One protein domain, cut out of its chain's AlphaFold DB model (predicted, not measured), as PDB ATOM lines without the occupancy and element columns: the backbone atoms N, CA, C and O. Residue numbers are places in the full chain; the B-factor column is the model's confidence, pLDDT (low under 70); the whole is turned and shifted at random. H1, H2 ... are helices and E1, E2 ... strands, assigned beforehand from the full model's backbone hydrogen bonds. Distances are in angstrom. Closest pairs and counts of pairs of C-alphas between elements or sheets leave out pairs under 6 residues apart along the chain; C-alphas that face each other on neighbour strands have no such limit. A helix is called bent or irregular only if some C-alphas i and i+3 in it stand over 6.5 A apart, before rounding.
ATOM      1  N   ARG A   7     216.071 212.881 121.941       91.75
ATOM      2  CA  ARG A   7     214.940 212.167 121.361       91.75
ATOM      3  C   ARG A   7     213.772 212.178 122.338       91.75
ATOM      4  O   ARG A   7     213.963 211.930 123.529       91.75
ATOM      5  N   VAL A   8     212.571 212.408 121.816       92.38
ATOM      6  CA  VAL A   8     211.316 212.193 122.542       92.38
ATOM      7  C   VAL A   8     210.862 210.758 122.288       92.38
ATOM      8  O   VAL A   8     210.734 210.318 121.147       92.38
ATOM      9  N   VAL A   9     210.697 209.990 123.357       93.56
ATOM     10  CA  VAL A   9     210.280 208.583 123.305       93.56
ATOM     11  C   VAL A   9     208.751 208.506 123.220       93.56
ATOM     12  O   VAL A   9     208.072 209.312 123.843       93.56
ATOM     13  N   LEU A  10     208.198 207.548 122.461       92.56
ATOM     14  CA  LEU A  10     206.750 207.382 122.243       92.56
ATOM     15  C   LEU A  10     206.053 208.609 121.609       92.56
ATOM     16  O   LEU A  10     204.859 208.812 121.822       92.56
ATOM     17  N   GLU A  11     206.767 209.399 120.800       89.12
ATOM     18  CA  GLU A  11     206.266 210.643 120.180       89.12
ATOM     19  C   GLU A  11     204.950 210.457 119.394       89.12
ATOM     20  O   GLU A  11     204.060 211.301 119.436       89.12
ATOM     21  N   GLU A  12     204.779 209.301 118.750       87.38
ATOM     22  CA  GLU A  12     203.609 208.976 117.919       87.38
ATOM     23  C   GLU A  12     202.433 208.342 118.699       87.38
ATOM     24  O   GLU A  12     201.434 207.903 118.108       87.38
ATOM     25  N   VAL A  13     202.543 208.224 120.028       90.50
ATOM     26  CA  VAL A  13     201.517 207.606 120.880       90.50
ATOM     27  C   VAL A  13     200.512 208.646 121.368       90.50
ATOM     28  O   VAL A  13     200.860 209.697 121.894       90.50
ATOM     29  N   ASN A  14     199.221 208.325 121.262       91.38
ATOM     30  CA  ASN A  14     198.173 209.149 121.851       91.38
ATOM     31  C   ASN A  14     197.971 208.808 123.338       91.38
ATOM     32  O   ASN A  14     197.328 207.809 123.675       91.38
ATOM     33  N   PHE A  15     198.463 209.681 124.219       93.00
ATOM     34  CA  PHE A  15     198.341 209.545 125.676       93.00
ATOM     35  C   PHE A  15     196.998 210.008 126.248       93.00
ATOM     36  O   PHE A  15     196.747 209.826 127.439       93.00
ATOM     37  N   LEU A  16     196.131 210.613 125.432       93.25
ATOM     38  CA  LEU A  16     194.841 211.123 125.884       93.25
ATOM     39  C   LEU A  16     193.796 210.013 125.869       93.25
ATOM     40  O   LEU A  16     193.529 209.387 124.837       93.25
ATOM     41  N   TRP A  17     193.158 209.822 127.014       94.12
ATOM     42  CA  TRP A  17     192.087 208.862 127.218       94.12
ATOM     43  C   TRP A  17     190.832 209.553 127.729       94.12
ATOM     44  O   TRP A  17     190.888 210.490 128.516       94.12
ATOM     45  N   ASP A  18     189.675 209.034 127.326       93.19
ATOM     46  CA  ASP A  18     188.448 209.270 128.078       93.19
ATOM     47  C   ASP A  18     188.548 208.497 129.394       93.19
ATOM     48  O   ASP A  18     188.755 207.280 129.378       93.19
ATOM     49  N   LEU A  19     188.386 209.177 130.527       94.25
ATOM     50  CA  LEU A  19     188.462 208.557 131.848       94.25
ATOM     51  C   LEU A  19     187.495 207.365 131.982       94.25
ATOM     52  O   LEU A  19     187.835 206.360 132.606       94.25
ATOM     53  N   ARG A  20     186.327 207.412 131.328       94.12
ATOM     54  CA  ARG A  20     185.366 206.294 131.294       94.12
ATOM     55  C   ARG A  20     185.944 205.071 130.587       94.12
ATOM     56  O   ARG A  20     185.721 203.952 131.032       94.12
ATOM     57  N   LYS A  21     186.736 205.270 129.525       95.12
ATOM     58  CA  LYS A  21     187.455 204.174 128.854       95.12
ATOM     59  C   LYS A  21     188.562 203.595 129.727       95.12
ATOM     60  O   LYS A  21     188.825 202.405 129.620       95.12
ATOM     61  N   VAL A  22     189.189 204.397 130.588       96.81
ATOM     62  CA  VAL A  22     190.173 203.895 131.564       96.81
ATOM     63  C   VAL A  22     189.494 203.037 132.630       96.81
ATOM     64  O   VAL A  22     190.023 201.993 133.002       96.81
ATOM     65  N   PHE A  23     188.302 203.420 133.094       96.81
ATOM     66  CA  PHE A  23     187.509 202.560 133.976       96.81
ATOM     67  C   PHE A  23     187.083 201.263 133.280       96.81
ATOM     68  O   PHE A  23     187.337 200.194 133.827       96.81
ATOM     69  N   HIS A  24     186.569 201.341 132.047       97.31
ATOM     70  CA  HIS A  24     186.232 200.154 131.245       97.31
ATOM     71  C   HIS A  24     187.447 199.242 131.026       97.31
ATOM     72  O   HIS A  24     187.371 198.032 131.197       97.31
ATOM     73  N   PHE A  25     188.619 199.818 130.744       97.81
ATOM     74  CA  PHE A  25     189.875 199.070 130.667       97.81
ATOM     75  C   PHE A  25     190.144 198.262 131.947       97.81
ATOM     76  O   PHE A  25     190.512 197.092 131.861       97.81
ATOM     77  N   ARG A  26     189.940 198.852 133.134       97.81
ATOM     78  CA  ARG A  26     190.139 198.152 134.415       97.81
ATOM     79  C   ARG A  26     189.126 197.025 134.615       97.81
ATOM     80  O   ARG A  26     189.494 195.984 135.147       97.81
ATOM     81  N   GLU A  27     187.881 197.205 134.181       97.75
ATOM     82  CA  GLU A  27     186.849 196.159 134.223       97.75
ATOM     83  C   GLU A  27     187.219 194.968 133.330       97.75
ATOM     84  O   GLU A  27     187.198 193.821 133.787       97.75
ATOM     85  N   LEU A  28     187.648 195.234 132.091       97.25
ATOM     86  CA  LEU A  28     188.143 194.214 131.161       97.25
ATOM     87  C   LEU A  28     189.396 193.518 131.708       97.25
ATOM     88  O   LEU A  28     189.527 192.294 131.634       97.25
ATOM     89  N   TRP A  29     190.310 194.287 132.306       96.62
ATOM     90  CA  TRP A  29     191.493 193.744 132.960       96.62
ATOM     91  C   TRP A  29     191.080 192.780 134.078       96.62
ATOM     92  O   TRP A  29     191.422 191.600 134.040       96.62
ATOM     93  N   ASN A  30     190.269 193.226 135.030       94.56
ATOM     94  CA  ASN A  30     189.853 192.406 136.168       94.56
ATOM     95  C   ASN A  30     189.009 191.184 135.765       94.56
ATOM     96  O   ASN A  30     189.035 190.174 136.464       94.56
ATOM     97  N   SER A  31     188.338 191.234 134.612       95.56
ATOM     98  CA  SER A  31     187.583 190.110 134.040       95.56
ATOM     99  C   SER A  31     188.448 189.093 133.283       95.56
ATOM    100  O   SER A  31     187.910 188.195 132.644       95.56
ATOM    101  N   ASN A  32     189.782 189.204 133.344       94.38
ATOM    102  CA  ASN A  32     190.715 188.362 132.584       94.38
ATOM    103  C   ASN A  32     190.470 188.388 131.063       94.38
ATOM    104  O   ASN A  32     190.732 187.401 130.384       94.38
ATOM    105  N   CYS A  33     190.033 189.521 130.502       95.38
ATOM    106  CA  CYS A  33     190.065 189.696 129.051       95.38
ATOM    107  C   CYS A  33     191.522 189.718 128.563       95.38
ATOM    108  O   CYS A  33     192.402 190.341 129.178       95.38
ATOM    109  N   SER A  34     191.779 189.034 127.456       93.38
ATOM    110  CA  SER A  34     193.064 189.032 126.766       93.38
ATOM    111  C   SER A  34     193.404 190.411 126.206       93.38
ATOM    112  O   SER A  34     192.553 191.287 126.032       93.38
ATOM    113  N   PHE A  35     194.678 190.610 125.900       92.25
ATOM    114  CA  PHE A  35     195.170 191.826 125.279       92.25
ATOM    115  C   PHE A  35     194.483 192.081 123.929       92.25
ATOM    116  O   PHE A  35     194.062 193.208 123.671       92.25
ATOM    117  N   ALA A  36     194.297 191.041 123.107       91.62
ATOM    118  CA  ALA A  36     193.561 191.124 121.844       91.62
ATOM    119  C   ALA A  36     192.116 191.620 122.039       91.62
ATOM    120  O   ALA A  36     191.674 192.549 121.359       91.62
ATOM    121  N   GLU A  37     191.398 191.053 123.013       94.56
ATOM    122  CA  GLU A  37     190.025 191.455 123.338       94.56
ATOM    123  C   GLU A  37     189.958 192.910 123.808       94.56
ATOM    124  O   GLU A  37     189.119 193.671 123.329       94.56
ATOM    125  N   ILE A  38     190.880 193.330 124.680       95.12
ATOM    126  CA  ILE A  38     190.950 194.709 125.181       95.12
ATOM    127  C   ILE A  38     191.218 195.700 124.038       95.12
ATOM    128  O   ILE A  38     190.558 196.738 123.949       95.12
ATOM    129  N   VAL A  39     192.165 195.386 123.148       92.88
ATOM    130  CA  VAL A  39     192.485 196.200 121.962       92.88
ATOM    131  C   VAL A  39     191.250 196.377 121.077       92.88
ATOM    132  O   VAL A  39     190.916 197.501 120.681       92.88
ATOM    133  N   LYS A  40     190.544 195.275 120.802       92.06
ATOM    134  CA  LYS A  40     189.337 195.254 119.971       92.06
ATOM    135  C   LYS A  40     188.189 196.042 120.599       92.06
ATOM    136  O   LYS A  40     187.534 196.824 119.907       92.06
ATOM    137  N   GLU A  41     187.977 195.870 121.897       94.00
ATOM    138  CA  GLU A  41     186.893 196.500 122.647       94.00
ATOM    139  C   GLU A  41     187.089 198.018 122.761       94.00
ATOM    140  O   GLU A  41     186.200 198.807 122.432       94.00
ATOM    141  N   LEU A  42     188.294 198.459 123.138       92.62
ATOM    142  CA  LEU A  42     188.591 199.884 123.320       92.62
ATOM    143  C   LEU A  42     188.821 200.632 122.000       92.62
ATOM    144  O   LEU A  42     188.747 201.872 121.980       92.62
ATOM    145  N   LYS A  43     189.039 199.889 120.903       91.00
ATOM    146  CA  LYS A  43     189.292 200.393 119.542       91.00
ATOM    147  C   LYS A  43     190.471 201.367 119.507       91.00
ATOM    148  O   LYS A  43     190.384 202.459 118.937       91.00
ATOM    149  N   ARG A  44     191.556 200.979 120.175       89.56
ATOM    150  CA  ARG A  44     192.802 201.749 120.321       89.56
ATOM    151  C   ARG A  44     193.969 200.952 119.767       89.56
ATOM    152  O   ARG A  44     193.875 199.734 119.636       89.56
ATOM    153  N   LYS A  45     195.053 201.638 119.406       90.75
ATOM    154  CA  LYS A  45     196.234 200.950 118.870       90.75
ATOM    155  C   LYS A  45     196.822 200.042 119.962       90.75
ATOM    156  O   LYS A  45     196.852 200.455 121.122       90.75
ATOM    157  N   PRO A  46     197.370 198.862 119.619       91.31
ATOM    158  CA  PRO A  46     198.041 197.990 120.584       91.31
ATOM    159  C   PRO A  46     199.083 198.711 121.454       91.31
ATOM    160  O   PRO A  46     199.115 198.519 122.666       91.31
ATOM    161  N   ILE A  47     199.887 199.603 120.865       90.75
ATOM    162  CA  ILE A  47     200.888 200.381 121.609       90.75
ATOM    163  C   ILE A  47     200.262 201.324 122.651       90.75
ATOM    164  O   ILE A  47     200.785 201.435 123.752       90.75
ATOM    165  N   GLU A  48     199.111 201.938 122.358       93.50
ATOM    166  CA  GLU A  48     198.396 202.811 123.302       93.50
ATOM    167  C   GLU A  48     197.876 202.000 124.498       93.50
ATOM    168  O   GLU A  48     197.930 202.460 125.636       93.50
ATOM    169  N   ILE A  49     197.408 200.771 124.254       94.25
ATOM    170  CA  ILE A  49     196.979 199.848 125.314       94.25
ATOM    171  C   ILE A  49     198.171 199.395 126.158       94.25
ATOM    172  O   ILE A  49     198.064 199.346 127.380       94.25
ATOM    173  N   ALA A  50     199.313 199.103 125.535       93.12
ATOM    174  CA  ALA A  50     200.530 198.741 126.256       93.12
ATOM    175  C   ALA A  50     201.013 199.882 127.164       93.12
ATOM    176  O   ALA A  50     201.320 199.648 128.329       93.12
ATOM    177  N   VAL A  51     201.000 201.119 126.662       94.19
ATOM    178  CA  VAL A  51     201.313 202.326 127.441       94.19
ATOM    179  C   VAL A  51     200.334 202.526 128.599       94.19
ATOM    180  O   VAL A  51     200.765 202.819 129.713       94.19
ATOM    181  N   LEU A  52     199.033 202.306 128.381       96.00
ATOM    182  CA  LEU A  52     198.046 202.350 129.461       96.00
ATOM    183  C   LEU A  52     198.321 201.272 130.519       96.00
ATOM    184  O   LEU A  52     198.243 201.565 131.705       96.00
ATOM    185  N   ILE A  53     198.680 200.046 130.127       94.75
ATOM    186  CA  ILE A  53     199.050 198.984 131.079       94.75
ATOM    187  C   ILE A  53     200.251 199.412 131.925       94.75
ATOM    188  O   ILE A  53     200.182 199.294 133.146       94.75
ATOM    189  N   LEU A  54     201.315 199.920 131.294       92.75
ATOM    190  CA  LEU A  54     202.511 200.413 131.983       92.75
ATOM    191  C   LEU A  54     202.132 201.447 133.056       92.75
ATOM    192  O   LEU A  54     202.416 201.248 134.234       92.75
ATOM    193  N   ASP A  55     201.395 202.484 132.666       95.62
ATOM    194  CA  ASP A  55     200.923 203.539 133.566       95.62
ATOM    195  C   ASP A  55     200.024 203.014 134.705       95.62
ATOM    196  O   ASP A  55     200.169 203.415 135.860       95.62
ATOM    197  N   GLN A  56     199.094 202.099 134.417       95.69
ATOM    198  CA  GLN A  56     198.193 201.561 135.441       95.69
ATOM    199  C   GLN A  56     198.900 200.609 136.416       95.69
ATOM    200  O   GLN A  56     198.471 200.520 137.568       95.69
ATOM    201  N   VAL A  57     199.944 199.892 135.981       91.94
ATOM    202  CA  VAL A  57     200.795 199.078 136.866       91.94
ATOM    203  C   VAL A  57     201.604 199.986 137.785       91.94
ATOM    204  O   VAL A  57     201.593 199.777 138.994       91.94
ATOM    205  N   ASP A  58     202.242 201.009 137.219       91.62
ATOM    206  CA  ASP A  58     203.072 201.975 137.944       91.62
ATOM    207  C   ASP A  58     202.280 202.706 139.042       91.62
ATOM    208  O   ASP A  58     202.701 202.800 140.191       91.62
ATOM    209  N   LYS A  59     201.040 203.098 138.726       93.50
ATOM    210  CA  LYS A  59     200.106 203.746 139.663       93.50
ATOM    211  C   LYS A  59     199.351 202.771 140.579       93.50
ATOM    212  O   LYS A  59     198.383 203.183 141.233       93.50
ATOM    213  N   TYR A  60     199.720 201.487 140.592       92.69
ATOM    214  CA  TYR A  60     199.070 200.416 141.366       92.69
ATOM    215  C   TYR A  60     197.541 200.332 141.166       92.69
ATOM    216  O   TYR A  60     196.783 200.009 142.082       92.69
ATOM    217  N   LYS A  61     197.049 200.670 139.968       95.12
ATOM    218  CA  LYS A  61     195.615 200.634 139.617       95.12
ATOM    219  C   LYS A  61     195.172 199.287 139.065       95.12
ATOM    220  O   LYS A  61     193.978 198.991 139.087       95.12
ATOM    221  N   ILE A  62     196.115 198.486 138.580       93.31
ATOM    222  CA  ILE A  62     195.894 197.111 138.135       93.31
ATOM    223  C   ILE A  62     196.956 196.186 138.731       93.31
ATOM    224  O   ILE A  62     198.055 196.619 139.066       93.31
ATOM    225  N   HIS A  63     196.623 194.902 138.845       88.75
ATOM    226  CA  HIS A  63     197.492 193.885 139.436       88.75
ATOM    227  C   HIS A  63     197.783 192.757 138.445       88.75
ATOM    228  O   HIS A  63     197.114 192.623 137.414       88.75
ATOM    229  N   LYS A  64     198.773 191.919 138.781       87.62
ATOM    230  CA  LYS A  64     199.073 190.691 138.037       87.62
ATOM    231  C   LYS A  64     197.821 189.808 137.950       87.62
ATOM    232  O   LYS A  64     197.117 189.616 138.937       87.62
ATOM    233  N   ARG A  65     197.581 189.248 136.765       91.00
ATOM    234  CA  ARG A  65     196.469 188.334 136.469       91.00
ATOM    235  C   ARG A  65     196.982 186.937 136.159       91.00
ATOM    236  O   ARG A  65     198.118 186.794 135.709       91.00
ATOM    237  N   SER A  66     196.139 185.922 136.343       86.94
ATOM    238  CA  SER A  66     196.483 184.516 136.076       86.94
ATOM    239  C   SER A  66     196.847 184.257 134.613       86.94
ATOM    240  O   SER A  66     197.735 183.460 134.339       86.94
ATOM    241  N   ILE A  67     196.207 184.968 133.684       86.56
ATOM    242  CA  ILE A  67     196.471 184.854 132.244       86.56
ATOM    243  C   ILE A  67     197.590 185.787 131.754       86.56
ATOM    244  O   ILE A  67     197.913 185.791 130.569       86.56
ATOM    245  N   GLY A  68     198.149 186.632 132.631       87.44
ATOM    246  CA  GLY A  68     199.042 187.719 132.232       87.44
ATOM    247  C   GLY A  68     198.373 188.661 131.222       87.44
ATOM    248  O   GLY A  68     197.400 189.352 131.544       87.44
ATOM    249  N   LEU A  69     198.899 188.680 129.996       86.25
ATOM    250  CA  LEU A  69     198.310 189.407 128.869       86.25
ATOM    251  C   LEU A  69     197.313 188.570 128.055       86.25
ATOM    252  O   LEU A  69     196.574 189.139 127.262       86.25
ATOM    253  N   GLY A  70     197.238 187.253 128.255       86.75
ATOM    254  CA  GLY A  70     196.429 186.362 127.424       86.75
ATOM    255  C   GLY A  70     196.903 186.335 125.968       86.75
ATOM    256  O   GLY A  70     198.090 186.492 125.686       86.75
ATOM    257  N   GLU A  71     195.967 186.133 125.041       86.50
ATOM    258  CA  GLU A  71     196.232 186.194 123.604       86.50
ATOM    259  C   GLU A  71     196.671 187.604 123.165       86.50
ATOM    260  O   GLU A  71     196.005 188.607 123.442       86.50
ATOM    261  N   ILE A  72     197.800 187.666 122.456       80.62
ATOM    262  CA  ILE A  72     198.352 188.884 121.859       80.62
ATOM    263  C   ILE A  72     198.016 188.828 120.364       80.62
ATOM    264  O   ILE A  72     198.740 188.225 119.576       80.62
ATOM    265  N   GLY A  73     196.877 189.404 119.984       74.44
ATOM    266  CA  GLY A  73     196.425 189.447 118.591       74.44
ATOM    267  C   GLY A  73     197.293 190.372 117.730       74.44
ATOM    268  O   GLY A  73     197.875 191.336 118.225       74.44
ATOM    269  N   THR A  74     197.354 190.114 116.421       66.12
ATOM    270  CA  THR A  74     198.120 190.911 115.435       66.12
ATOM    271  C   THR A  74     197.280 192.010 114.769       66.12
ATOM    272  O   THR A  74     197.600 192.505 113.687       66.12
ATOM    273  N   GLU A  75     196.165 192.385 115.395       65.56
ATOM    274  CA  GLU A  75     195.145 193.219 114.770       65.56
ATOM    275  C   GLU A  75     195.599 194.679 114.638       65.56
ATOM    276  O   GLU A  75     195.841 195.386 115.619       65.56
ATOM    277  N   ASN A  76     195.657 195.164 113.396       64.44
ATOM    278  CA  ASN A  76     195.929 196.565 113.098       64.44
ATOM    279  C   ASN A  76     194.668 197.411 113.322       64.44
ATOM    280  O   ASN A  76     193.918 197.713 112.391       64.44
ATOM    281  N   VAL A  77     194.433 197.817 114.568       70.12
ATOM    282  CA  VAL A  77     193.362 198.762 114.895       70.12
ATOM    283  C   VAL A  77     193.800 200.175 114.517       70.12
ATOM    284  O   VAL A  77     194.691 200.761 115.132       70.12
ATOM    285  N   ARG A  78     193.148 200.761 113.508       63.72
ATOM    286  CA  ARG A  78     193.277 202.197 113.227       63.72
ATOM    287  C   ARG A  78     192.566 202.969 114.337       63.72
ATOM    288  O   ARG A  78     191.361 202.797 114.524       63.72
ATOM    289  N   SER A  79     193.289 203.825 115.058       58.97
ATOM    290  CA  SER A  79     192.668 204.726 116.031       58.97
ATOM    291  C   SER A  79     191.664 205.622 115.309       58.97
ATOM    292  O   SER A  79     192.041 206.360 114.395       58.97
ATOM    293  N   LYS A  80     190.397 205.614 115.727       57.72
ATOM    294  CA  LYS A  80     189.507 206.729 115.395       57.72
ATOM    295  C   LYS A  80     189.973 207.925 116.219       57.72
ATOM    296  O   LYS A  80     189.825 207.907 117.440       57.72
ATOM    297  N   SER A  81     190.562 208.933 115.576       52.94
ATOM    298  CA  SER A  81     190.713 210.238 116.213       52.94
ATOM    299  C   SER A  81     189.303 210.792 116.399       52.94
ATOM    300  O   SER A  81     188.672 211.229 115.438       52.94
ATOM    301  N   ASN A  82     188.765 210.721 117.613       55.25
ATOM    302  CA  ASN A  82     187.648 211.593 117.936       55.25
ATOM    303  C   ASN A  82     188.205 213.017 117.897       55.25
ATOM    304  O   ASN A  82     189.169 213.315 118.597       55.25
ATOM    305  N   SER A  83     187.643 213.859 117.031       57.53
ATOM    306  CA  SER A  83     188.029 215.269 116.887       57.53
ATOM    307  C   SER A  83     187.696 216.102 118.126       57.53
ATOM    308  O   SER A  83     188.164 217.228 118.246       57.53
ATOM    309  N   GLU A  84     186.896 215.557 119.041       70.44
ATOM    310  CA  GLU A  84     186.466 216.211 120.271       70.44
ATOM    311  C   GLU A  84     187.099 215.532 121.487       70.44
ATOM    312  O   GLU A  84     187.053 214.304 121.638       70.44
ATOM    313  N   LEU A  85     187.694 216.351 122.358       75.00
ATOM    314  CA  LEU A  85     188.208 215.907 123.647       75.00
ATOM    315  C   LEU A  85     187.046 215.402 124.517       75.00
ATOM    316  O   LEU A  85     185.994 216.045 124.568       75.00
ATOM    317  N   PRO A  86     187.206 214.266 125.216       79.88
ATOM    318  CA  PRO A  86     186.182 213.790 126.130       79.88
ATOM    319  C   PRO A  86     186.024 214.766 127.307       79.88
ATOM    320  O   PRO A  86     186.990 215.418 127.702       79.88
ATOM    321  N   PRO A  87     184.835 214.831 127.931       82.25
ATOM    322  CA  PRO A  87     184.582 215.727 129.062       82.25
ATOM    323  C   PRO A  87     185.465 215.424 130.284       82.25
ATOM    324  O   PRO A  87     185.713 216.311 131.093       82.25
ATOM    325  N   TYR A  88     185.954 214.185 130.405       90.44
ATOM    326  CA  TYR A  88     186.899 213.769 131.438       90.44
ATOM    327  C   TYR A  88     188.117 213.138 130.772       90.44
ATOM    328  O   TYR A  88     188.039 212.022 130.252       90.44
ATOM    329  N   VAL A  89     189.229 213.871 130.772       93.62
ATOM    330  CA  VAL A  89     190.491 213.441 130.168       93.62
ATOM    331  C   VAL A  89     191.362 212.768 131.223       93.62
ATOM    332  O   VAL A  89     191.521 213.270 132.331       93.62
ATOM    333  N   TYR A  90     191.934 211.628 130.858       94.88
ATOM    334  CA  TYR A  90     193.013 210.961 131.569       94.88
ATOM    335  C   TYR A  90     194.268 210.982 130.694       94.88
ATOM    336  O   TYR A  90     194.183 210.645 129.511       94.88
ATOM    337  N   ILE A  91     195.417 211.353 131.261       93.44
ATOM    338  CA  ILE A  91     196.704 211.370 130.560       93.44
ATOM    339  C   ILE A  91     197.552 210.207 131.088       93.44
ATOM    340  O   ILE A  91     197.926 210.164 132.260       93.44
ATOM    341  N   THR A  92     197.826 209.221 130.234       94.44
ATOM    342  CA  THR A  92     198.741 208.119 130.580       94.44
ATOM    343  C   THR A  92     200.180 208.612 130.631       94.44
ATOM    344  O   THR A  92     200.578 209.346 129.732       94.44
ATOM    345  N   LEU A  93     200.958 208.139 131.611       93.69
ATOM    346  CA  LEU A  93     202.368 208.494 131.816       93.69
ATOM    347  C   LEU A  93     202.598 210.000 132.049       93.69
ATOM    348  O   LEU A  93     203.651 210.523 131.710       93.69
ATOM    349  N   GLU A  94     201.621 210.692 132.643       92.12
ATOM    350  CA  GLU A  94     201.671 212.142 132.909       92.12
ATOM    351  C   GLU A  94     202.921 212.597 133.685       92.12
ATOM    352  O   GLU A  94     203.424 213.688 133.444       92.12
ATOM    353  N   GLU A  95     203.443 211.757 134.583       88.31
ATOM    354  CA  GLU A  95     204.605 212.077 135.427       88.31
ATOM    355  C   GLU A  95     205.949 211.614 134.826       88.31
ATOM    356  O   GLU A  95     206.991 211.774 135.457       88.31
ATOM    357  N   MET A  96     205.948 211.019 133.628       92.12
ATOM    358  CA  MET A  96     207.142 210.402 133.038       92.12
ATOM    359  C   MET A  96     208.024 211.417 132.292       92.12
ATOM    360  O   MET A  96     207.513 212.263 131.556       92.12
ATOM    361  N   ASP A  97     209.355 211.287 132.392       92.94
ATOM    362  CA  ASP A  97     210.282 212.022 131.524       92.94
ATOM    363  C   ASP A  97     210.489 211.288 130.183       92.94
ATOM    364  O   ASP A  97     211.089 210.211 130.104       92.94
ATOM    365  N   PHE A  98     209.992 211.892 129.103       92.81
ATOM    366  CA  PHE A  98     210.090 211.362 127.741       92.81
ATOM    367  C   PHE A  98     211.392 211.748 127.024       92.81
ATOM    368  O   PHE A  98     211.638 211.255 125.918       92.81
ATOM    369  N   PHE A  99     212.222 212.620 127.606       94.44
ATOM    370  CA  PHE A  99     213.415 213.153 126.956       94.44
ATOM    371  C   PHE A  99     214.641 212.277 127.212       94.44
ATOM    372  O   PHE A  99     215.139 212.145 128.334       94.44
ATOM    373  N   TRP A 100     215.195 211.738 126.130       95.06
ATOM    374  CA  TRP A 100     216.374 210.885 126.162       95.06
ATOM    375  C   TRP A 100     217.510 211.489 125.355       95.06
ATOM    376  O   TRP A 100     217.343 211.833 124.189       95.06
ATOM    377  N   LYS A 101     218.703 211.573 125.949       93.81
ATOM    378  CA  LYS A 101     219.915 211.891 125.189       93.81
ATOM    379  C   LYS A 101     220.303 210.681 124.349       93.81
ATOM    380  O   LYS A 101     220.238 209.555 124.843       93.81
ATOM    381  N   GLU A 102     220.789 210.894 123.131       90.62
ATOM    382  CA  GLU A 102     221.295 209.796 122.292       90.62
ATOM    383  C   GLU A 102     222.356 208.954 123.009       90.62
ATOM    384  O   GLU A 102     222.287 207.728 122.979       90.62
ATOM    385  N   THR A 103     223.258 209.588 123.764       92.12
ATOM    386  CA  THR A 103     224.272 208.888 124.567       92.12
ATOM    387  C   THR A 103     223.664 207.979 125.639       92.12
ATOM    388  O   THR A 103     224.211 206.917 125.933       92.12
ATOM    389  N   ASP A 104     222.527 208.368 126.226       93.94
ATOM    390  CA  ASP A 104     221.825 207.546 127.218       93.94
ATOM    391  C   ASP A 104     221.128 206.361 126.538       93.94
ATOM    392  O   ASP A 104     221.121 205.260 127.087       93.94
ATOM    393  N   ILE A 105     220.615 206.549 125.316       93.44
ATOM    394  CA  ILE A 105     220.042 205.473 124.493       93.44
ATOM    395  C   ILE A 105     221.125 204.473 124.072       93.44
ATOM    396  O   ILE A 105     220.910 203.262 124.143       93.44
ATOM    397  N   GLU A 106     222.295 204.944 123.642       92.88
ATOM    398  CA  GLU A 106     223.438 204.086 123.307       92.88
ATOM    399  C   GLU A 106     223.901 203.281 124.521       92.88
ATOM    400  O   GLU A 106     224.077 202.062 124.439       92.88
ATOM    401  N   ARG A 107     224.021 203.945 125.676       94.88
ATOM    402  CA  ARG A 107     224.379 203.296 126.938       94.88
ATOM    403  C   ARG A 107     223.328 202.279 127.375       94.88
ATOM    404  O   ARG A 107     223.688 201.187 127.811       94.88
ATOM    405  N   PHE A 108     222.046 202.603 127.229       94.75
ATOM    406  CA  PHE A 108     220.950 201.663 127.444       94.75
ATOM    407  C   PHE A 108     221.107 200.425 126.548       94.75
ATOM    408  O   PHE A 108     221.074 199.306 127.058       94.75
ATOM    409  N   LYS A 109     221.338 200.603 125.239       91.56
ATOM    410  CA  LYS A 109     221.510 199.496 124.282       91.56
ATOM    411  C   LYS A 109     222.694 198.603 124.654       91.56
ATOM    412  O   LYS A 109     222.545 197.383 124.645       91.56
ATOM    413  N   ASP A 110     223.836 199.180 125.029       94.06
ATOM    414  CA  ASP A 110     225.007 198.421 125.490       94.06
ATOM    415  C   ASP A 110     224.684 197.562 126.726       94.06
ATOM    416  O   ASP A 110     224.934 196.353 126.736       94.06
ATOM    417  N   LEU A 111     224.057 198.152 127.749       93.50
ATOM    418  CA  LEU A 111     223.675 197.428 128.963       93.50
ATOM    419  C   LEU A 111     222.611 196.351 128.690       93.50
ATOM    420  O   LEU A 111     222.693 195.242 129.221       93.50
ATOM    421  N   TRP A 112     221.645 196.643 127.821       89.25
ATOM    422  CA  TRP A 112     220.611 195.697 127.406       89.25
ATOM    423  C   TRP A 112     221.210 194.475 126.697       89.25
ATOM    424  O   TRP A 112     220.886 193.328 127.023       89.25
ATOM    425  N   MET A 113     222.151 194.701 125.776       86.06
ATOM    426  CA  MET A 113     222.860 193.631 125.064       86.06
ATOM    427  C   MET A 113     223.728 192.785 126.000       86.06
ATOM    428  O   MET A 113     223.820 191.568 125.821       86.06
ATOM    429  N   LYS A 114     224.286 193.401 127.047       90.25
ATOM    430  CA  LYS A 114     225.002 192.723 128.141       90.25
ATOM    431  C   LYS A 114     224.089 191.987 129.129       90.25
ATOM    432  O   LYS A 114     224.597 191.389 130.071       90.25
ATOM    433  N   ARG A 115     222.771 191.970 128.895       86.56
ATOM    434  CA  ARG A 115     221.767 191.242 129.694       86.56
ATOM    435  C   ARG A 115     221.615 191.743 131.135       86.56
ATOM    436  O   ARG A 115     221.182 190.972 131.988       86.56
ATOM    437  N   PHE A 116     221.926 193.012 131.407       87.88
ATOM    438  CA  PHE A 116     221.582 193.616 132.698       87.88
ATOM    439  C   PHE A 116     220.060 193.655 132.897       87.88
ATOM    440  O   PHE A 116     219.301 193.740 131.927       87.88
ATOM    441  N   SER A 117     219.610 193.574 134.153       88.06
ATOM    442  CA  SER A 117     218.185 193.672 134.485       88.06
ATOM    443  C   SER A 117     217.662 195.099 134.264       88.06
ATOM    444  O   SER A 117     218.432 196.056 134.289       88.06
ATOM    445  N   ILE A 118     216.347 195.266 134.068       87.88
ATOM    446  CA  ILE A 118     215.731 196.602 133.934       87.88
ATOM    447  C   ILE A 118     216.046 197.463 135.164       87.88
ATOM    448  O   ILE A 118     216.392 198.629 135.013       87.88
ATOM    449  N   GLU A 119     215.996 196.879 136.361       88.88
ATOM    450  CA  GLU A 119     216.337 197.559 137.611       88.88
ATOM    451  C   GLU A 119     217.796 198.037 137.630       88.88
ATOM    452  O   GLU A 119     218.062 199.206 137.915       88.88
ATOM    453  N   ASP A 120     218.749 197.181 137.247       91.81
ATOM    454  CA  ASP A 120     220.166 197.559 137.179       91.81
ATOM    455  C   ASP A 120     220.411 198.695 136.185       91.81
ATOM    456  O   ASP A 120     221.202 199.604 136.444       91.81
ATOM    457  N   ILE A 121     219.762 198.629 135.020       93.88
ATOM    458  CA  ILE A 121     219.912 199.643 133.977       93.88
ATOM    459  C   ILE A 121     219.296 200.964 134.451       93.88
ATOM    460  O   ILE A 121     219.942 202.002 134.320       93.88
ATOM    461  N   ALA A 122     218.106 200.924 135.056       93.62
ATOM    462  CA  ALA A 122     217.412 202.088 135.601       93.62
ATOM    463  C   ALA A 122     218.286 202.813 136.631       93.62
ATOM    464  O   ALA A 122     218.566 204.005 136.489       93.62
ATOM    465  N   ASN A 123     218.841 202.060 137.585       94.00
ATOM    466  CA  ASN A 123     219.745 202.584 138.607       94.00
ATOM    467  C   ASN A 123     221.015 203.211 138.004       94.00
ATOM    468  O   ASN A 123     221.462 204.266 138.449       94.00
ATOM    469  N   ARG A 124     221.602 202.599 136.965       95.38
ATOM    470  CA  ARG A 124     222.822 203.110 136.302       95.38
ATOM    471  C   ARG A 124     222.589 204.357 135.454       95.38
ATOM    472  O   ARG A 124     223.538 205.116 135.242       95.38
ATOM    473  N   LEU A 125     221.379 204.521 134.928       94.31
ATOM    474  CA  LEU A 125     220.980 205.677 134.126       94.31
ATOM    475  C   LEU A 125     220.328 206.779 134.973       94.31
ATOM    476  O   LEU A 125     220.163 207.886 134.473       94.31
ATOM    477  N   GLY A 126     219.998 206.506 136.241       94.50
ATOM    478  CA  GLY A 126     219.288 207.446 137.110       94.50
ATOM    479  C   GLY A 126     217.861 207.712 136.629       94.50
ATOM    480  O   GLY A 126     217.401 208.848 136.680       94.50
ATOM    481  N   ARG A 127     217.202 206.678 136.098       94.12
ATOM    482  CA  ARG A 127     215.895 206.746 135.430       94.12
ATOM    483  C   ARG A 127     214.890 205.832 136.113       94.12
ATOM    484  O   ARG A 127     215.280 204.849 136.744       94.12
ATOM    485  N   HIS A 128     213.601 206.125 135.973       92.12
ATOM    486  CA  HIS A 128     212.555 205.261 136.518       92.12
ATOM    487  C   HIS A 128     212.417 203.978 135.681       92.12
ATOM    488  O   HIS A 128     212.593 203.998 134.463       92.12
ATOM    489  N   GLN A 129     212.057 202.843 136.292       90.31
ATOM    490  CA  GLN A 129     211.893 201.583 135.544       90.31
ATOM    491  C   GLN A 129     210.818 201.694 134.447       90.31
ATOM    492  O   GLN A 129     210.947 201.076 133.388       90.31
ATOM    493  N   ILE A 130     209.794 202.525 134.671       91.00
ATOM    494  CA  ILE A 130     208.737 202.786 133.687       91.00
ATOM    495  C   ILE A 130     209.258 203.500 132.436       91.00
ATOM    496  O   ILE A 130     208.845 203.169 131.328       91.00
ATOM    497  N   GLU A 131     210.230 204.402 132.594       93.50
ATOM    498  CA  GLU A 131     210.869 205.122 131.487       93.50
ATOM    499  C   GLU A 131     211.673 204.157 130.615       93.50
ATOM    500  O   GLU A 131     211.671 204.265 129.390       93.50
ATOM    501  N   LEU A 132     212.312 203.156 131.229       93.31
ATOM    502  CA  LEU A 132     212.993 202.092 130.495       93.31
ATOM    503  C   LEU A 132     212.000 201.193 129.760       93.31
ATOM    504  O   LEU A 132     212.265 200.804 128.625       93.31
ATOM    505  N   ALA A 133     210.863 200.860 130.375       90.81
ATOM    506  CA  ALA A 133     209.820 200.079 129.716       90.81
ATOM    507  C   ALA A 133     209.240 200.835 128.506       90.81
ATOM    508  O   ALA A 133     209.079 200.247 127.436       90.81
ATOM    509  N   ALA A 134     209.006 202.143 128.648       92.69
ATOM    510  CA  ALA A 134     208.595 203.024 127.561       92.69
ATOM    511  C   ALA A 134     209.657 203.100 126.452       92.69
ATOM    512  O   ALA A 134     209.318 202.967 125.277       92.69
ATOM    513  N   LEU A 135     210.943 203.224 126.807       93.62
ATOM    514  CA  LEU A 135     212.043 203.201 125.842       93.62
ATOM    515  C   LEU A 135     212.128 201.858 125.104       93.62
ATOM    516  O   LEU A 135     212.307 201.836 123.892       93.62
ATOM    517  N   ILE A 136     211.973 200.727 125.795       91.31
ATOM    518  CA  ILE A 136     211.952 199.400 125.157       91.31
ATOM    519  C   ILE A 136     210.790 199.304 124.166       91.31
ATOM    520  O   ILE A 136     210.979 198.841 123.038       91.31
ATOM    521  N   LEU A 137     209.601 199.750 124.582       91.19
ATOM    522  CA  LEU A 137     208.403 199.749 123.752       91.19
ATOM    523  C   LEU A 137     208.586 200.611 122.493       91.19
ATOM    524  O   LEU A 137     208.200 200.186 121.409       91.19
ATOM    525  N   ASP A 138     209.210 201.779 122.631       91.06
ATOM    526  CA  ASP A 138     209.519 202.705 121.538       91.06
ATOM    527  C   ASP A 138     210.596 202.172 120.577       91.06
ATOM    528  O   ASP A 138     210.432 202.234 119.361       91.06
ATOM    529  N   GLN A 139     211.698 201.626 121.102       88.12
ATOM    530  CA  GLN A 139     212.841 201.200 120.286       88.12
ATOM    531  C   GLN A 139     212.605 199.872 119.564       88.12
ATOM    532  O   GLN A 139     213.101 199.682 118.454       88.12
ATOM    533  N   PHE A 140     211.912 198.931 120.208       86.19
ATOM    534  CA  PHE A 140     211.810 197.553 119.722       86.19
ATOM    535  C   PHE A 140     210.380 197.120 119.394       86.19
ATOM    536  O   PHE A 140     210.177 196.059 118.803       86.19
ATOM    537  N   GLY A 141     209.390 197.934 119.755       85.19
ATOM    538  CA  GLY A 141     207.988 197.631 119.537       85.19
ATOM    539  C   GLY A 141     207.414 196.635 120.544       85.19
ATOM    540  O   GLY A 141     208.107 195.957 121.308       85.19
ATOM    541  N   LEU A 142     206.084 196.545 120.518       81.56
ATOM    542  CA  LEU A 142     205.305 195.735 121.448       81.56
ATOM    543  C   LEU A 142     205.673 194.250 121.366       81.56
ATOM    544  O   LEU A 142     205.973 193.637 122.383       81.56
ATOM    545  N   GLU A 143     205.695 193.677 120.164       79.94
ATOM    546  CA  GLU A 143     205.955 192.247 119.971       79.94
ATOM    547  C   GLU A 143     207.304 191.818 120.570       79.94
ATOM    548  O   GLU A 143     207.396 190.799 121.260       79.94
ATOM    549  N   TYR A 144     208.349 192.626 120.378       82.62
ATOM    550  CA  TYR A 144     209.655 192.363 120.972       82.62
ATOM    551  C   TYR A 144     209.621 192.437 122.502       82.62
ATOM    552  O   TYR A 144     210.173 191.558 123.176       82.62
ATOM    553  N   MET A 145     208.979 193.472 123.056       79.88
ATOM    554  CA  MET A 145     208.866 193.664 124.504       79.88
ATOM    555  C   MET A 145     208.170 192.463 125.153       79.88
ATOM    556  O   MET A 145     208.687 191.887 126.111       79.88
ATOM    557  N   LEU A 146     207.048 192.021 124.580       71.94
ATOM    558  CA  LEU A 146     206.274 190.892 125.096       71.94
ATOM    559  C   LEU A 146     207.060 189.578 125.025       71.94
ATOM    560  O   LEU A 146     207.131 188.840 126.008       71.94
ATOM    561  N   ASN A 147     207.743 189.323 123.908       71.69
ATOM    562  CA  ASN A 147     208.603 188.149 123.754       71.69
ATOM    563  C   ASN A 147     209.779 188.131 124.744       71.69
ATOM    564  O   ASN A 147     210.220 187.057 125.168       71.69
ATOM    565  N   SER A 148     210.297 189.304 125.112       66.31
ATOM    566  CA  SER A 148     211.382 189.427 126.087       66.31
ATOM    567  C   SER A 148     210.908 189.118 127.509       66.31
ATOM    568  O   SER A 148     211.614 188.403 128.218       66.31
ATOM    569  N   LEU A 149     209.697 189.554 127.878       60.12
ATOM    570  CA  LEU A 149     209.077 189.288 129.185       60.12
ATOM    571  C   LEU A 149     208.686 187.808 129.370       60.12
ATOM    572  O   LEU A 149     208.891 187.237 130.440       60.12
ATOM    573  N   ILE A 150     208.199 187.146 128.315       55.50
ATOM    574  CA  ILE A 150     207.852 185.710 128.357       55.50
ATOM    575  C   ILE A 150     209.113 184.841 128.495       55.50
ATOM    576  O   ILE A 150     209.141 183.856 129.233       55.50
ATOM    577  N   LYS A 151     210.202 185.196 127.799       49.62
ATOM    578  CA  LYS A 151     211.460 184.430 127.860       49.62
ATOM    579  C   LYS A 151     212.224 184.623 129.167       49.62
ATOM    580  O   LYS A 151     213.067 183.780 129.468       49.62
ATOM    581  N   THR A 152     211.966 185.685 129.928       48.06
ATOM    582  CA  THR A 152     212.543 185.868 131.267       48.06
ATOM    583  C   THR A 152     211.927 184.951 132.323       48.06
ATOM    584  O   THR A 152     212.650 184.548 133.227       48.06
ATOM    585  N   GLU A 153     210.668 184.512 132.185       38.78
ATOM    586  CA  GLU A 153     210.058 183.557 133.136       38.78
ATOM    587  C   GLU A 153     210.693 182.156 133.072       38.78
ATOM    588  O   GLU A 153     210.769 181.467 134.082       38.78
ATOM    589  N   LYS A 154     211.263 181.756 131.924       34.88
ATOM    590  CA  LYS A 154     212.056 180.513 131.797       34.88
ATOM    591  C   LYS A 154     213.490 180.614 132.345       34.88
ATOM    592  O   LYS A 154     214.277 179.699 132.129       34.88
ATOM    593  N   ARG A 155     213.880 181.731 132.971       44.91
ATOM    594  CA  ARG A 155     215.267 181.981 133.423       44.91
ATOM    595  C   ARG A 155     215.463 181.898 134.938       44.91
ATOM    596  O   ARG A 155     216.558 182.194 135.402       44.91
TER     597      ARG A 155
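AT A GLANCE: This is residues 7 to 155 of the 157 residues of the protein "Sugar ABC transporter substrate-binding protein" of Bacillus toyonensis (UniProt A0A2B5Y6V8). Two helices, H3 and H6a, the first arm of the bent helix H6, lie side by side in the middle and run opposite ways, with a helical hairpin beyond each of them: H1 and H2 on the side of H3, H4 and H5 on the side of H6a. The short strands E1, E2 and E3 lie along one side of these helices, the arm H6b lies toward the opposite side, and residues 59 to 88, with no named element, make a long loop past H2. The printed part has 149 residues, with six named helices and three named strands in the order E1, H1, H2, H3, E2, E3, H4, H5, H6; E1 and E2 form an antiparallel sheet. The class is mostly helix, and the whole is compact, with a radius of gyration of the C-alphas of 15.7 A and spans of 42 by 35 by 28 A.

HOW THE PARTS SIT: E1, residues 16 to 18, and E2, residues 89 to 91, are antiparallel neighbours at 140 degrees; N 17 and O 90 are within hydrogen-bond range at 2.8 A. The closest C-alphas of E2 and H1, residues 19 to 30, are those of Tyr 90 and Leu 19, 5.2 A apart. H1 and H2, residues 35 to 42, form a helical hairpin and touch, closest at the C-alphas of Leu 28 and Ile 38, 6.6 A, with a shallow tilt of 31 degrees, opposite ways. H2 only just touches H3, residues 46 to 58, with 3 pairs of C-alphas within 8 A, the closest those of Val 39 and Pro 46, 6.0 A; they are about perpendicular at 80 degrees. H6, residues 129 to 153, was assigned as one helix by its hydrogen bonds but is bent: C-alphas 139 and 142 are 9.4 A apart. Its arms H6a, residues 129 to 139, and H6b, residues 142 to 153, only just touch, with 3 pairs of C-alphas within 8 A, and only at the corner; the closest are those of Leu 137 and Met 145, 6.1 A. H3 touches H6a, closest at the C-alphas of Leu 54 and Ile 130, 6.9 A, with a shallow tilt of 10 degrees, opposite ways. H5, residues 118 to 125, touches H6a about perpendicular at 86 degrees, closest at the C-alphas of Ala 122 and Gln 129, 5.5 A. H4, residues 102 to 113, and H5 form a helical hairpin, closest at the C-alphas of Leu 111 and Ile 121, 6.6 A. E3, residues 99 to 101, pairs with no named strand, but residues 7 to 8 pair antiparallel with its residues 99 to 100. Every O i to N i+4 pair is within hydrogen-bond range in H1, H2, H3, H4, H5 and H6a; in H6b it is 7 of 8.

IN THESE COORDINATES: E1 begins at C-alpha 16, (194.841, 211.123, 125.884). H1 is 16.8 A long, H3 18.5 A, H4 16.5 A, H6a 15.3 A and H6b 17.5 A from first to last C-alpha. H6b ends at C-alpha 153, (210.058, 183.557, 133.136).

THE WHOLE: The C-alphas of Glu 84 and Arg 155, the two farthest apart, are 46.6 A apart. The printed part has no cut; the link from H3 to E2 is long, with 30 residues. The mean pLDDT of the printed part is 86.8, and residues 74 to 76, 78 to 83 and 148 to 155 are under 70.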